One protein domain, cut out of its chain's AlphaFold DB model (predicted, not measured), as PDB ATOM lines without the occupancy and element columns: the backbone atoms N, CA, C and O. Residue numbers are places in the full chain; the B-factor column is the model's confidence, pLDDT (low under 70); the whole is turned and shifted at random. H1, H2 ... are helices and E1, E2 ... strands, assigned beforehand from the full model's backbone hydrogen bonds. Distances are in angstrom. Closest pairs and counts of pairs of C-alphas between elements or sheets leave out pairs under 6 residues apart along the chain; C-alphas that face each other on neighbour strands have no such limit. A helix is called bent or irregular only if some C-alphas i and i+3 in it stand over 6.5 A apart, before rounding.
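Overview. This is residues 407 to 491 of the 773 residues of an uncharacterized protein of Lentisphaerae bacterium (UniProt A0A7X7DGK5). A strongly twisted sheet of five strands runs through the domain as its core, with H3 and H4 over opposite ends of one face and H2 over the other face, at edge strand E2. These are three layers, helices on both faces of a sheet, while H1 only grazes the sheet. The printed part has 85 residues, in the order E1 H1 H2 E2 H3 E3 H4 E4 E5, and its class is mixed, helices and strands. The sheet, mixed, has the order E2 E1 E3 E5 E4. The whole is compact, with a radius of gyration of the C-alphas of 12.3 A and spans of 32 by 25 by 20 A.

Arrangement. E1, residues 407 to 410, is followed by H1, residues 414 to 417, and H2, residues 419 to 427, which meet only through their link. H2 is on the sheet at a height of 7.7 A, along E2, residues 432 to 435, at 9 degrees on the local plane; their closest C-alphas, of Gly 420 and Phe 433, are 4.7 A apart. E1 and E2 are parallel at 26 degrees, with N 408 and O 432 2.8 A apart, within hydrogen-bond range. E1, H1, H2 and E2 form a strand-helix-strand unit, two parallel neighbour strands joined through helices, with a right-handed crossover. H3, residues 442 to 450, is on the opposite face from H2 at a height of 7.5 A, across E2 at 76 degrees on the local plane; the closest C-alphas of H3 and E2, of Ala 434 and His 444, are 5.2 A apart. E3, residues 454 to 459, is parallel to E1, with N 409 and O 455 2.8 A apart. H4, residues 460 to 472, is on the same face as H3 at a height of 10.2 A, along E5, residues 486 to 491, at 3 degrees on the local plane; their closest C-alphas, of Arg 460 and Tyr 486, are 4.8 A apart. H4 is irregular: C-alphas 461 and 464 are 7.3 A apart. E4, residues 480 to 482, and E5 form a hairpin, with N 481 and O 488 2.8 A apart. E5 is antiparallel to E3, with N 456 and O 489 2.7 A apart. Two split strand-helix-strand units, each of two strands that run the same way in the sheet but are not neighbours, with a helix between them along the chain, are E2, H3, E3, with E1 between the two strands in the sheet, and E3, H4, E4, with E5 between the two strands in the sheet; both crossovers are right-handed. In H2 and H3 every O i to N i+4 pair is within hydrogen-bond range, in H4 7 of 9, and H1 is too short for such a pair.

Along the chain. E1 begins at C-alpha 407 (19.074, 16.552, -0.502). From first to last C-alpha, H2 is 11.9 A, H3 11.7 A, E3 17.2 A, H4 19.3 A and E5 15.4 A long; H4 begins at C-alpha 460 (10.669, 15.837, 16.340). E5 ends at C-alpha 491 (9.136, 16.994, 0.170).

Size, cuts and confidence. The C-alphas farthest apart, of Arg 428 and Ala 472, are 35.3 A apart. The printed part has no cut, and no link is long. Mean pLDDT of the printed part is 86.1; residue 414 and residues 436 to 438 are under 70.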
ATOM      1  N   ALA A 407      18.911  15.274  -1.164       92.06
ATOM      2  CA  ALA A 407      19.074  16.552  -0.502       92.06
ATOM      3  C   ALA A 407      17.999  16.777   0.565       92.06
ATOM      4  O   ALA A 407      16.826  16.435   0.400       92.06
ATOM      5  N   VAL A 408      18.391  17.408   1.665       93.25
ATOM      6  CA  VAL A 408      17.545  17.629   2.837       93.25
ATOM      7  C   VAL A 408      17.655  19.084   3.277       93.25
ATOM      8  O   VAL A 408      18.753  19.556   3.545       93.25
ATOM      9  N   LEU A 409      16.539  19.800   3.396       89.88
ATOM     10  CA  LEU A 409      16.511  21.196   3.838       89.88
ATOM     11  C   LEU A 409      16.021  21.292   5.279       89.88
ATOM     12  O   LEU A 409      14.998  20.717   5.648       89.88
ATOM     13  N   HIS A 410      16.742  22.033   6.115       88.31
ATOM     14  CA  HIS A 410      16.341  22.209   7.504       88.31
ATOM     15  C   HIS A 410      15.159  23.188   7.633       88.31
ATOM     16  O   HIS A 410      15.300  24.384   7.379       88.31
ATOM     17  N   ALA A 411      14.013  22.705   8.118       82.75
ATOM     18  CA  ALA A 411      12.898  23.532   8.576       82.75
ATOM     19  C   ALA A 411      13.188  23.998  10.013       82.75
ATOM     20  O   ALA A 411      13.292  23.186  10.937       82.75
ATOM     21  N   GLY A 412      13.397  25.297  10.234       74.12
ATOM     22  CA  GLY A 412      13.878  25.770  11.537       74.12
ATOM     23  C   GLY A 412      14.154  27.265  11.610       74.12
ATOM     24  O   GLY A 412      13.531  28.045  10.904       74.12
ATOM     25  N   SER A 413      15.031  27.673  12.524       71.12
ATOM     26  CA  SER A 413      15.625  29.013  12.555       71.12
ATOM     27  C   SER A 413      17.091  28.951  12.122       71.12
ATOM     28  O   SER A 413      17.609  27.878  11.804       71.12
ATOM     29  N   GLU A 414      17.790  30.086  12.158       69.62
ATOM     30  CA  GLU A 414      19.233  30.127  11.909       69.62
ATOM     31  C   GLU A 414      20.013  29.159  12.819       69.62
ATOM     32  O   GLU A 414      20.949  28.505  12.362       69.62
ATOM     33  N   THR A 415      19.580  29.011  14.077       71.62
ATOM     34  CA  THR A 415      20.257  28.167  15.072       71.62
ATOM     35  C   THR A 415      20.252  26.699  14.661       71.62
ATOM     36  O   THR A 415      21.298  26.053  14.681       71.62
ATOM     37  N   GLU A 416      19.094  26.168  14.260       73.88
ATOM     38  CA  GLU A 416      19.008  24.801  13.744       73.88
ATOM     39  C   GLU A 416      19.635  24.682  12.344       73.88
ATOM     40  O   GLU A 416      20.227  23.661  11.998       73.88
ATOM     41  N   GLY A 417      19.609  25.765  11.565       71.62
ATOM     42  CA  GLY A 417      20.262  25.860  10.265       71.62
ATOM     43  C   GLY A 417      21.783  25.661  10.289       71.62
ATOM     44  O   GLY A 417      22.357  25.328   9.253       71.62
ATOM     45  N   TYR A 418      22.454  25.823  11.434       80.06
ATOM     46  CA  TYR A 418      23.888  25.535  11.564       80.06
ATOM     47  C   TYR A 418      24.230  24.043  11.457       80.06
ATOM     48  O   TYR A 418      25.388  23.707  11.185       80.06
ATOM     49  N   ASP A 419      23.254  23.148  11.632       87.00
ATOM     50  CA  ASP A 419      23.476  21.706  11.527       87.00
ATOM     51  C   ASP A 419      23.609  21.220  10.080       87.00
ATOM     52  O   ASP A 419      24.286  20.219   9.858       87.00
ATOM     53  N   GLY A 420      23.075  21.957   9.096       87.62
ATOM     54  CA  GLY A 420      23.139  21.590   7.675       87.62
ATOM     55  C   GLY A 420      24.570  21.334   7.195       87.62
ATOM     56  O   GLY A 420      24.920  20.210   6.854       87.62
ATOM     57  N   ALA A 421      25.456  22.328   7.302       86.25
ATOM     58  CA  ALA A 421      26.857  22.171   6.893       86.25
ATOM     59  C   ALA A 421      27.588  21.051   7.660       86.25
ATOM     60  O   ALA A 421      28.432  20.356   7.093       86.25
ATOM     61  N   ARG A 422      27.258  20.854   8.947       92.62
ATOM     62  CA  ARG A 422      27.844  19.793   9.787       92.62
ATOM     63  C   ARG A 422      27.443  18.417   9.264       92.62
ATOM     64  O   ARG A 422      28.307  17.554   9.126       92.62
ATOM     65  N   LEU A 423      26.157  18.230   8.972       93.94
ATOM     66  CA  LEU A 423      25.603  16.996   8.429       93.94
ATOM     67  C   LEU A 423      26.115  16.731   7.012       93.94
ATOM     68  O   LEU A 423      26.533  15.609   6.758       93.94
ATOM     69  N   THR A 424      26.188  17.741   6.139       94.12
ATOM     70  CA  THR A 424      26.726  17.600   4.771       94.12
ATOM     71  C   THR A 424      28.178  17.158   4.769       94.12
ATOM     72  O   THR A 424      28.539  16.196   4.095       94.12
ATOM     73  N   PHE A 425      29.018  17.782   5.595       95.12
ATOM     74  CA  PHE A 425      30.403  17.345   5.707       95.12
ATOM     75  C   PHE A 425      30.501  15.899   6.231       95.12
ATOM     76  O   PHE A 425      31.263  15.084   5.708       95.12
ATOM     77  N   LEU A 426      29.725  15.553   7.266       95.50
ATOM     78  CA  LEU A 426      29.741  14.210   7.856       95.50
ATOM     79  C   LEU A 426      29.146  13.141   6.928       95.50
ATOM     80  O   LEU A 426      29.581  11.989   6.976       95.50
ATOM     81  N   SER A 427      28.194  13.508   6.072       95.12
ATOM     82  CA  SER A 427      27.630  12.631   5.045       95.12
ATOM     83  C   SER A 427      28.526  12.521   3.806       95.12
ATOM     84  O   SER A 427      28.268  11.656   2.967       95.12
ATOM     85  N   ARG A 428      29.583  13.346   3.711       93.94
ATOM     86  CA  ARG A 428      30.430  13.528   2.518       93.94
ATOM     87  C   ARG A 428      29.601  13.944   1.307       93.94
ATOM     88  O   ARG A 428      29.674  13.321   0.249       93.94
ATOM     89  N   SER A 429      28.743  14.931   1.531       91.19
ATOM     90  CA  SER A 429      27.858  15.522   0.526       91.19
ATOM     91  C   SER A 429      26.837  14.531  -0.046       91.19
ATOM     92  O   SER A 429      26.250  14.777  -1.095       91.19
ATOM     93  N   ARG A 430      26.618  13.389   0.631       91.12
ATOM     94  CA  ARG A 430      25.712  12.311   0.203       91.12
ATOM     95  C   ARG A 430      24.973  11.675   1.397       91.12
ATOM     96  O   ARG A 430      25.494  10.738   2.027       91.12
ATOM     97  N   PRO A 431      23.752  12.138   1.719       93.31
ATOM     98  CA  PRO A 431      23.016  13.217   1.051       93.31
ATOM     99  C   PRO A 431      23.475  14.611   1.479       93.31
ATOM    100  O   PRO A 431      24.163  14.766   2.492       93.31
ATOM    101  N   VAL A 432      23.091  15.623   0.709       93.06
ATOM    102  CA  VAL A 432      23.374  17.029   1.017       93.06
ATOM    103  C   VAL A 432      22.360  17.558   2.029       93.06
ATOM    104  O   VAL A 432      21.161  17.358   1.876       93.06
ATOM    105  N   PHE A 433      22.820  18.263   3.057       92.56
ATOM    106  CA  PHE A 433      21.973  18.942   4.034       92.56
ATOM    107  C   PHE A 433      22.120  20.458   3.893       92.56
ATOM    108  O   PHE A 433      23.172  21.039   4.167       92.56
ATOM    109  N   ALA A 434      21.038  21.102   3.483       87.56
ATOM    110  CA  ALA A 434      20.969  22.530   3.253       87.56
ATOM    111  C   ALA A 434      20.276  23.264   4.406       87.56
ATOM    112  O   ALA A 434      19.467  22.708   5.158       87.56
ATOM    113  N   SER A 435      20.562  24.558   4.517       79.94
ATOM    114  CA  SER A 435      19.879  25.472   5.436       79.94
ATOM    115  C   SER A 435      19.272  26.647   4.688       79.94
ATOM    116  O   SER A 435      19.959  27.320   3.923       79.94
ATOM    117  N   ALA A 436      18.005  26.957   4.965       69.94
ATOM    118  CA  ALA A 436      17.334  28.102   4.353       69.94
ATOM    119  C   ALA A 436      17.901  29.458   4.822       69.94
ATOM    120  O   ALA A 436      17.710  30.452   4.140       69.94
ATOM    121  N   PHE A 437      18.610  29.511   5.958       67.62
ATOM    122  CA  PHE A 437      19.004  30.776   6.600       67.62
ATOM    123  C   PHE A 437      20.504  31.039   6.638       67.62
ATOM    124  O   PHE A 437      20.932  32.188   6.699       67.62
ATOM    125  N   SER A 438      21.309  29.979   6.715       66.62
ATOM    126  CA  SER A 438      22.708  30.106   7.139       66.62
ATOM    127  C   SER A 438      23.686  29.250   6.349       66.62
ATOM    128  O   SER A 438      24.833  29.061   6.774       66.62
ATOM    129  N   ASP A 439      23.250  28.729   5.205       75.00
ATOM    130  CA  ASP A 439      24.123  27.914   4.377       75.00
ATOM    131  C   ASP A 439      25.264  28.744   3.795       75.00
ATOM    132  O   ASP A 439      25.086  29.873   3.335       75.00
ATOM    133  N   ARG A 440      26.461  28.165   3.833       78.94
ATOM    134  CA  ARG A 440      27.663  28.766   3.258       78.94
ATOM    135  C   ARG A 440      27.971  28.222   1.873       78.94
ATOM    136  O   ARG A 440      28.963  28.640   1.293       78.94
ATOM    137  N   PHE A 441      27.140  27.335   1.344       78.75
ATOM    138  CA  PHE A 441      27.292  26.799   0.005       78.75
ATOM    139  C   PHE A 441      25.963  26.935  -0.711       78.75
ATOM    140  O   PHE A 441      24.965  26.317  -0.343       78.75
ATOM    141  N   LEU A 442      25.952  27.768  -1.746       75.31
ATOM    142  CA  LEU A 442      24.795  27.888  -2.619       75.31
ATOM    143  C   LEU A 442      24.433  26.531  -3.226       75.31
ATOM    144  O   LEU A 442      23.266  26.165  -3.240       75.31
ATOM    145  N   GLU A 443      25.434  25.764  -3.657       77.25
ATOM    146  CA  GLU A 443      25.252  24.447  -4.270       77.25
ATOM    147  C   GLU A 443      24.448  23.485  -3.391       77.25
ATOM    148  O   GLU A 443      23.690  22.681  -3.920       77.25
ATOM    149  N   HIS A 444      24.517  23.606  -2.060       84.81
ATOM    150  CA  HIS A 444      23.680  22.788  -1.185       84.81
ATOM    151  C   HIS A 444      22.199  23.146  -1.296       84.81
ATOM    152  O   HIS A 444      21.343  22.264  -1.370       84.81
ATOM    153  N   GLN A 445      21.895  24.444  -1.321       78.44
ATOM    154  CA  GLN A 445      20.531  24.920  -1.515       78.44
ATOM    155  C   GLN A 445      20.025  24.548  -2.909       78.44
ATOM    156  O   GLN A 445      18.893  24.096  -3.020       78.44
ATOM    157  N   LEU A 446      20.870  24.650  -3.942       78.56
ATOM    158  CA  LEU A 446      20.539  24.223  -5.306       78.56
ATOM    159  C   LEU A 446      20.280  22.722  -5.397       78.56
ATOM    160  O   LEU A 446      19.322  22.312  -6.042       78.56
ATOM    161  N   ALA A 447      21.092  21.903  -4.726       81.31
ATOM    162  CA  ALA A 447      20.900  20.459  -4.684       81.31
ATOM    163  C   ALA A 447      19.540  20.099  -4.078       81.31
ATOM    164  O   ALA A 447      18.880  19.178  -4.549       81.31
ATOM    165  N   TRP A 448      19.085  20.845  -3.066       85.69
ATOM    166  CA  TRP A 448      17.724  20.681  -2.572       85.69
ATOM    167  C   TRP A 448      16.699  21.227  -3.560       85.69
ATOM    168  O   TRP A 448      15.810  20.478  -3.947       85.69
ATOM    169  N   GLU A 449      16.815  22.484  -3.986       79.12
ATOM    170  CA  GLU A 449      15.824  23.183  -4.812       79.12
ATOM    171  C   GLU A 449      15.577  22.482  -6.156       79.12
ATOM    172  O   GLU A 449      14.432  22.281  -6.557       79.12
ATOM    173  N   PHE A 450      16.649  22.081  -6.835       76.00
ATOM    174  CA  PHE A 450      16.620  21.569  -8.202       76.00
ATOM    175  C   PHE A 450      16.926  20.074  -8.315       76.00
ATOM    176  O   PHE A 450      16.668  19.492  -9.366       76.00
ATOM    177  N   GLY A 451      17.426  19.435  -7.255       70.88
ATOM    178  CA  GLY A 451      17.698  17.998  -7.258       70.88
ATOM    179  C   GLY A 451      16.439  17.126  -7.250       70.88
ATOM    180  O   GLY A 451      15.304  17.614  -7.232       70.88
ATOM    181  N   GLY A 452      16.669  15.810  -7.251       73.12
ATOM    182  CA  GLY A 452      15.646  14.766  -7.303       73.12
ATOM    183  C   GLY A 452      14.756  14.709  -6.057       73.12
ATOM    184  O   GLY A 452      13.935  15.596  -5.806       73.12
ATOM    185  N   ARG A 453      14.870  13.634  -5.273       86.06
ATOM    186  CA  ARG A 453      13.987  13.418  -4.120       86.06
ATOM    187  C   ARG A 453      14.477  14.234  -2.919       86.06
ATOM    188  O   ARG A 453      15.505  13.915  -2.322       86.06
ATOM    189  N   GLY A 454      13.747  15.293  -2.573       89.38
ATOM    190  CA  GLY A 454      14.057  16.173  -1.445       89.38
ATOM    191  C   GLY A 454      13.344  15.775  -0.150       89.38
ATOM    192  O   GLY A 454      12.275  15.169  -0.180       89.38
ATOM    193  N   ALA A 455      13.901  16.170   0.994       92.50
ATOM    194  CA  ALA A 455      13.226  16.070   2.292       92.50
ATOM    195  C   ALA A 455      13.395  17.328   3.147       92.50
ATOM    196  O   ALA A 455      14.279  18.153   2.920       92.50
ATOM    197  N   TRP A 456      12.553  17.443   4.165       91.69
ATOM    198  CA  TRP A 456      12.613  18.432   5.228       91.69
ATOM    199  C   TRP A 456      13.156  17.810   6.506       91.69
ATOM    200  O   TRP A 456      12.676  16.765   6.930       91.69
ATOM    201  N   LEU A 457      14.111  18.472   7.155       92.19
ATOM    202  CA  LEU A 457      14.630  18.097   8.471       92.19
ATOM    203  C   LEU A 457      14.101  19.057   9.533       92.19
ATOM    204  O   LEU A 457      14.259  20.267   9.407       92.19
ATOM    205  N   ALA A 458      13.524  18.537  10.612       90.19
ATOM    206  CA  ALA A 458      13.081  19.357  11.737       90.19
ATOM    207  C   ALA A 458      13.246  18.630  13.074       90.19
ATOM    208  O   ALA A 458      13.296  17.403  13.101       90.19
ATOM    209  N   PRO A 459      13.276  19.342  14.215       89.38
ATOM    210  CA  PRO A 459      13.145  18.710  15.521       89.38
ATOM    211  C   PRO A 459      11.845  17.901  15.610       89.38
ATOM    212  O   PRO A 459      10.795  18.394  15.201       89.38
ATOM    213  N   ARG A 460      11.866  16.710  16.227       89.44
ATOM    214  CA  ARG A 460      10.669  15.837  16.340       89.44
ATOM    215  C   ARG A 460       9.442  16.544  16.915       89.44
ATOM    216  O   ARG A 460       8.330  16.343  16.447       89.44
ATOM    217  N   ARG A 461       9.646  17.438  17.890       88.62
ATOM    218  CA  ARG A 461       8.576  18.255  18.496       88.62
ATOM    219  C   ARG A 461       7.824  19.149  17.497       88.62
ATOM    220  O   ARG A 461       6.732  19.604  17.813       88.62
ATOM    221  N   HIS A 462       8.399  19.433  16.326       88.69
ATOM    222  CA  HIS A 462       7.773  20.245  15.283       88.69
ATOM    223  C   HIS A 462       6.952  19.411  14.285       88.69
ATOM    224  O   HIS A 462       6.272  20.001  13.450       88.69
ATOM    225  N   LEU A 463       6.950  18.074  14.388       90.38
ATOM    226  CA  LEU A 463       6.181  17.200  13.494       90.38
ATOM    227  C   LEU A 463       4.688  17.580  13.408       90.38
ATOM    228  O   LEU A 463       4.199  17.688  12.287       90.38
ATOM    229  N   PRO A 464       3.966  17.883  14.510       91.44
ATOM    230  CA  PRO A 464       2.561  18.291  14.410       91.44
ATOM    231  C   PRO A 464       2.353  19.591  13.620       91.44
ATOM    232  O   PRO A 464       1.357  19.726  12.920       91.44
ATOM    233  N   PHE A 465       3.297  20.536  13.703       90.75
ATOM    234  CA  PHE A 465       3.229  21.800  12.962       90.75
ATOM    235  C   PHE A 465       3.519  21.602  11.475       90.75
ATOM    236  O   PHE A 465       2.901  22.260  10.645       90.75
ATOM    237  N   LEU A 466       4.443  20.699  11.136       91.00
ATOM    238  CA  LEU A 466       4.698  20.329   9.747       91.00
ATOM    239  C   LEU A 466       3.493  19.596   9.166       91.00
ATOM    240  O   LEU A 466       2.980  20.023   8.142       91.00
ATOM    241  N   ALA A 467       2.982  18.574   9.854       91.94
ATOM    242  CA  ALA A 467       1.801  17.832   9.422       91.94
ATOM    243  C   ALA A 467       0.595  18.750   9.181       91.94
ATOM    244  O   ALA A 467      -0.053  18.652   8.140       91.94
ATOM    245  N   GLY A 468       0.340  19.698  10.088       93.00
ATOM    246  CA  GLY A 468      -0.716  20.686   9.886       93.00
ATOM    247  C   GLY A 468      -0.424  21.680   8.761       93.00
ATOM    248  O   GLY A 468      -1.350  22.069   8.064       93.00
ATOM    249  N   SER A 469       0.838  22.046   8.502       92.62
ATOM    250  CA  SER A 469       1.185  22.830   7.309       92.62
ATOM    251  C   SER A 469       0.956  22.062   6.001       92.62
ATOM    252  O   SER A 469       0.479  22.677   5.057       92.62
ATOM    253  N   TYR A 470       1.254  20.756   5.933       93.00
ATOM    254  CA  TYR A 470       0.935  19.906   4.770       93.00
ATOM    255  C   TYR A 470      -0.582  19.863   4.533       93.00
ATOM    256  O   TYR A 470      -1.051  20.179   3.440       93.00
ATOM    257  N   ALA A 471      -1.354  19.577   5.587       93.00
ATOM    258  CA  ALA A 471      -2.814  19.551   5.522       93.00
ATOM    259  C   ALA A 471      -3.410  20.912   5.115       93.00
ATOM    260  O   ALA A 471      -4.309  20.973   4.277       93.00
ATOM    261  N   ALA A 472      -2.863  22.010   5.645       93.00
ATOM    262  CA  ALA A 472      -3.308  23.368   5.352       93.00
ATOM    263  C   ALA A 472      -3.155  23.768   3.878       93.00
ATOM    264  O   ALA A 472      -3.881  24.649   3.422       93.00
ATOM    265  N   VAL A 473      -2.224  23.153   3.145       91.00
ATOM    266  CA  VAL A 473      -2.045  23.368   1.702       91.00
ATOM    267  C   VAL A 473      -2.591  22.212   0.857       91.00
ATOM    268  O   VAL A 473      -2.248  22.108  -0.316       91.00
ATOM    269  N   ASN A 474      -3.463  21.375   1.429       90.38
ATOM    270  CA  ASN A 474      -4.080  20.224   0.766       90.38
ATOM    271  C   ASN A 474      -3.052  19.253   0.145       90.38
ATOM    272  O   ASN A 474      -3.246  18.725  -0.950       90.38
ATOM    273  N   VAL A 475      -1.929  19.040   0.839       89.31
ATOM    274  CA  VAL A 475      -0.895  18.073   0.452       89.31
ATOM    275  C   VAL A 475      -0.902  16.932   1.470       89.31
ATOM    276  O   VAL A 475      -0.796  17.194   2.672       89.31
ATOM    277  N   PRO A 476      -1.013  15.661   1.043       87.00
ATOM    278  CA  PRO A 476      -0.947  14.543   1.968       87.00
ATOM    279  C   PRO A 476       0.428  14.495   2.634       87.00
ATOM    280  O   PRO A 476       1.459  14.739   2.000       87.00
ATOM    281  N   LEU A 477       0.447  14.158   3.921       86.12
ATOM    282  CA  LEU A 477       1.699  13.920   4.624       86.12
ATOM    283  C   LEU A 477       2.383  12.698   3.993       86.12
ATOM    284  O   LEU A 477       1.858  11.588   4.068       86.12
ATOM    285  N   GLY A 478       3.516  12.924   3.329       80.88
ATOM    286  CA  GLY A 478       4.291  11.876   2.667       80.88
ATOM    287  C   GLY A 478       5.010  10.938   3.643       80.88
ATOM    288  O   GLY A 478       4.761  10.932   4.850       80.88
ATOM    289  N   GLU A 479       5.949  10.147   3.114       86.88
ATOM    290  CA  GLU A 479       6.836   9.311   3.932       86.88
ATOM    291  C   GLU A 479       7.622  10.186   4.924       86.88
ATOM    292  O   GLU A 479       8.175  11.224   4.560       86.88
ATOM    293  N   PHE A 480       7.713   9.762   6.184       91.06
ATOM    294  CA  PHE A 480       8.602  10.391   7.153       91.06
ATOM    295  C   PHE A 480       9.382   9.346   7.941       91.06
ATOM    296  O   PHE A 480       8.949   8.207   8.120       91.06
ATOM    297  N   ARG A 481      10.561   9.743   8.420       92.44
ATOM    298  CA  ARG A 481      11.459   8.901   9.212       92.44
ATOM    299  C   ARG A 481      11.892   9.643  10.458       92.44
ATOM    300  O   ARG A 481      12.338  10.788  10.397       92.44
ATOM    301  N   GLU A 482      11.777   8.981  11.599       90.69
ATOM    302  CA  GLU A 482      12.267   9.521  12.859       90.69
ATOM    303  C   GLU A 482      13.748   9.180  13.060       90.69
ATOM    304  O   GLU A 482      14.183   8.046  12.877       90.69
ATOM    305  N   ALA A 483      14.510  10.174  13.498       87.94
ATOM    306  CA  ALA A 483      15.845  10.046  14.070       87.94
ATOM    307  C   ALA A 483      15.786  10.575  15.520       87.94
ATOM    308  O   ALA A 483      14.851  11.291  15.857       87.94
ATOM    309  N   PRO A 484      16.740  10.297  16.425       80.19
ATOM    310  CA  PRO A 484      16.566  10.547  17.866       80.19
ATOM    311  C   PRO A 484      15.962  11.915  18.245       80.19
ATOM    312  O   PRO A 484      14.966  11.975  18.970       80.19
ATOM    313  N   ARG A 485      16.512  13.010  17.700       86.50
ATOM    314  CA  ARG A 485      16.048  14.394  17.931       86.50
ATOM    315  C   ARG A 485      15.339  15.028  16.742       86.50
ATOM    316  O   ARG A 485      14.742  16.095  16.903       86.50
ATOM    317  N   TYR A 486      15.382  14.383  15.583       91.25
ATOM    318  CA  TYR A 486      14.922  14.958  14.328       91.25
ATOM    319  C   TYR A 486      13.885  14.070  13.649       91.25
ATOM    320  O   TYR A 486      13.774  12.880  13.916       91.25
ATOM    321  N   VAL A 487      13.128  14.658  12.748       92.81
ATOM    322  CA  VAL A 487      12.275  13.949  11.812       92.81
ATOM    323  C   VAL A 487      12.643  14.422  10.414       92.81
ATOM    324  O   VAL A 487      12.899  15.613  10.212       92.81
ATOM    325  N   LEU A 488      12.726  13.475   9.485       94.00
ATOM    326  CA  LEU A 488      12.847  13.741   8.061       94.00
ATOM    327  C   LEU A 488      11.490  13.499   7.421       94.00
ATOM    328  O   LEU A 488      10.919  12.431   7.624       94.00
ATOM    329  N   LEU A 489      10.974  14.477   6.690       92.94
ATOM    330  CA  LEU A 489       9.703  14.379   5.982       92.94
ATOM    331  C   LEU A 489       9.956  14.543   4.493       92.94
ATOM    332  O   LEU A 489      10.640  15.480   4.093       92.94
ATOM    333  N   ASP A 490       9.390  13.664   3.682       91.06
ATOM    334  CA  ASP A 490       9.450  13.765   2.229       91.06
ATOM    335  C   ASP A 490       8.904  15.120   1.756       91.06
ATOM    336  O   ASP A 490       7.880  15.587   2.257       91.06
ATOM    337  N   ALA A 491       9.594  15.769   0.820       87.94
ATOM    338  CA  ALA A 491       9.136  16.994   0.170       87.94
ATOM    339  C   ALA A 491       8.564  16.628  -1.214       87.94
ATOM    340  O   ALA A 491       9.306  16.698  -2.198       87.94
TER     341      ALA A 491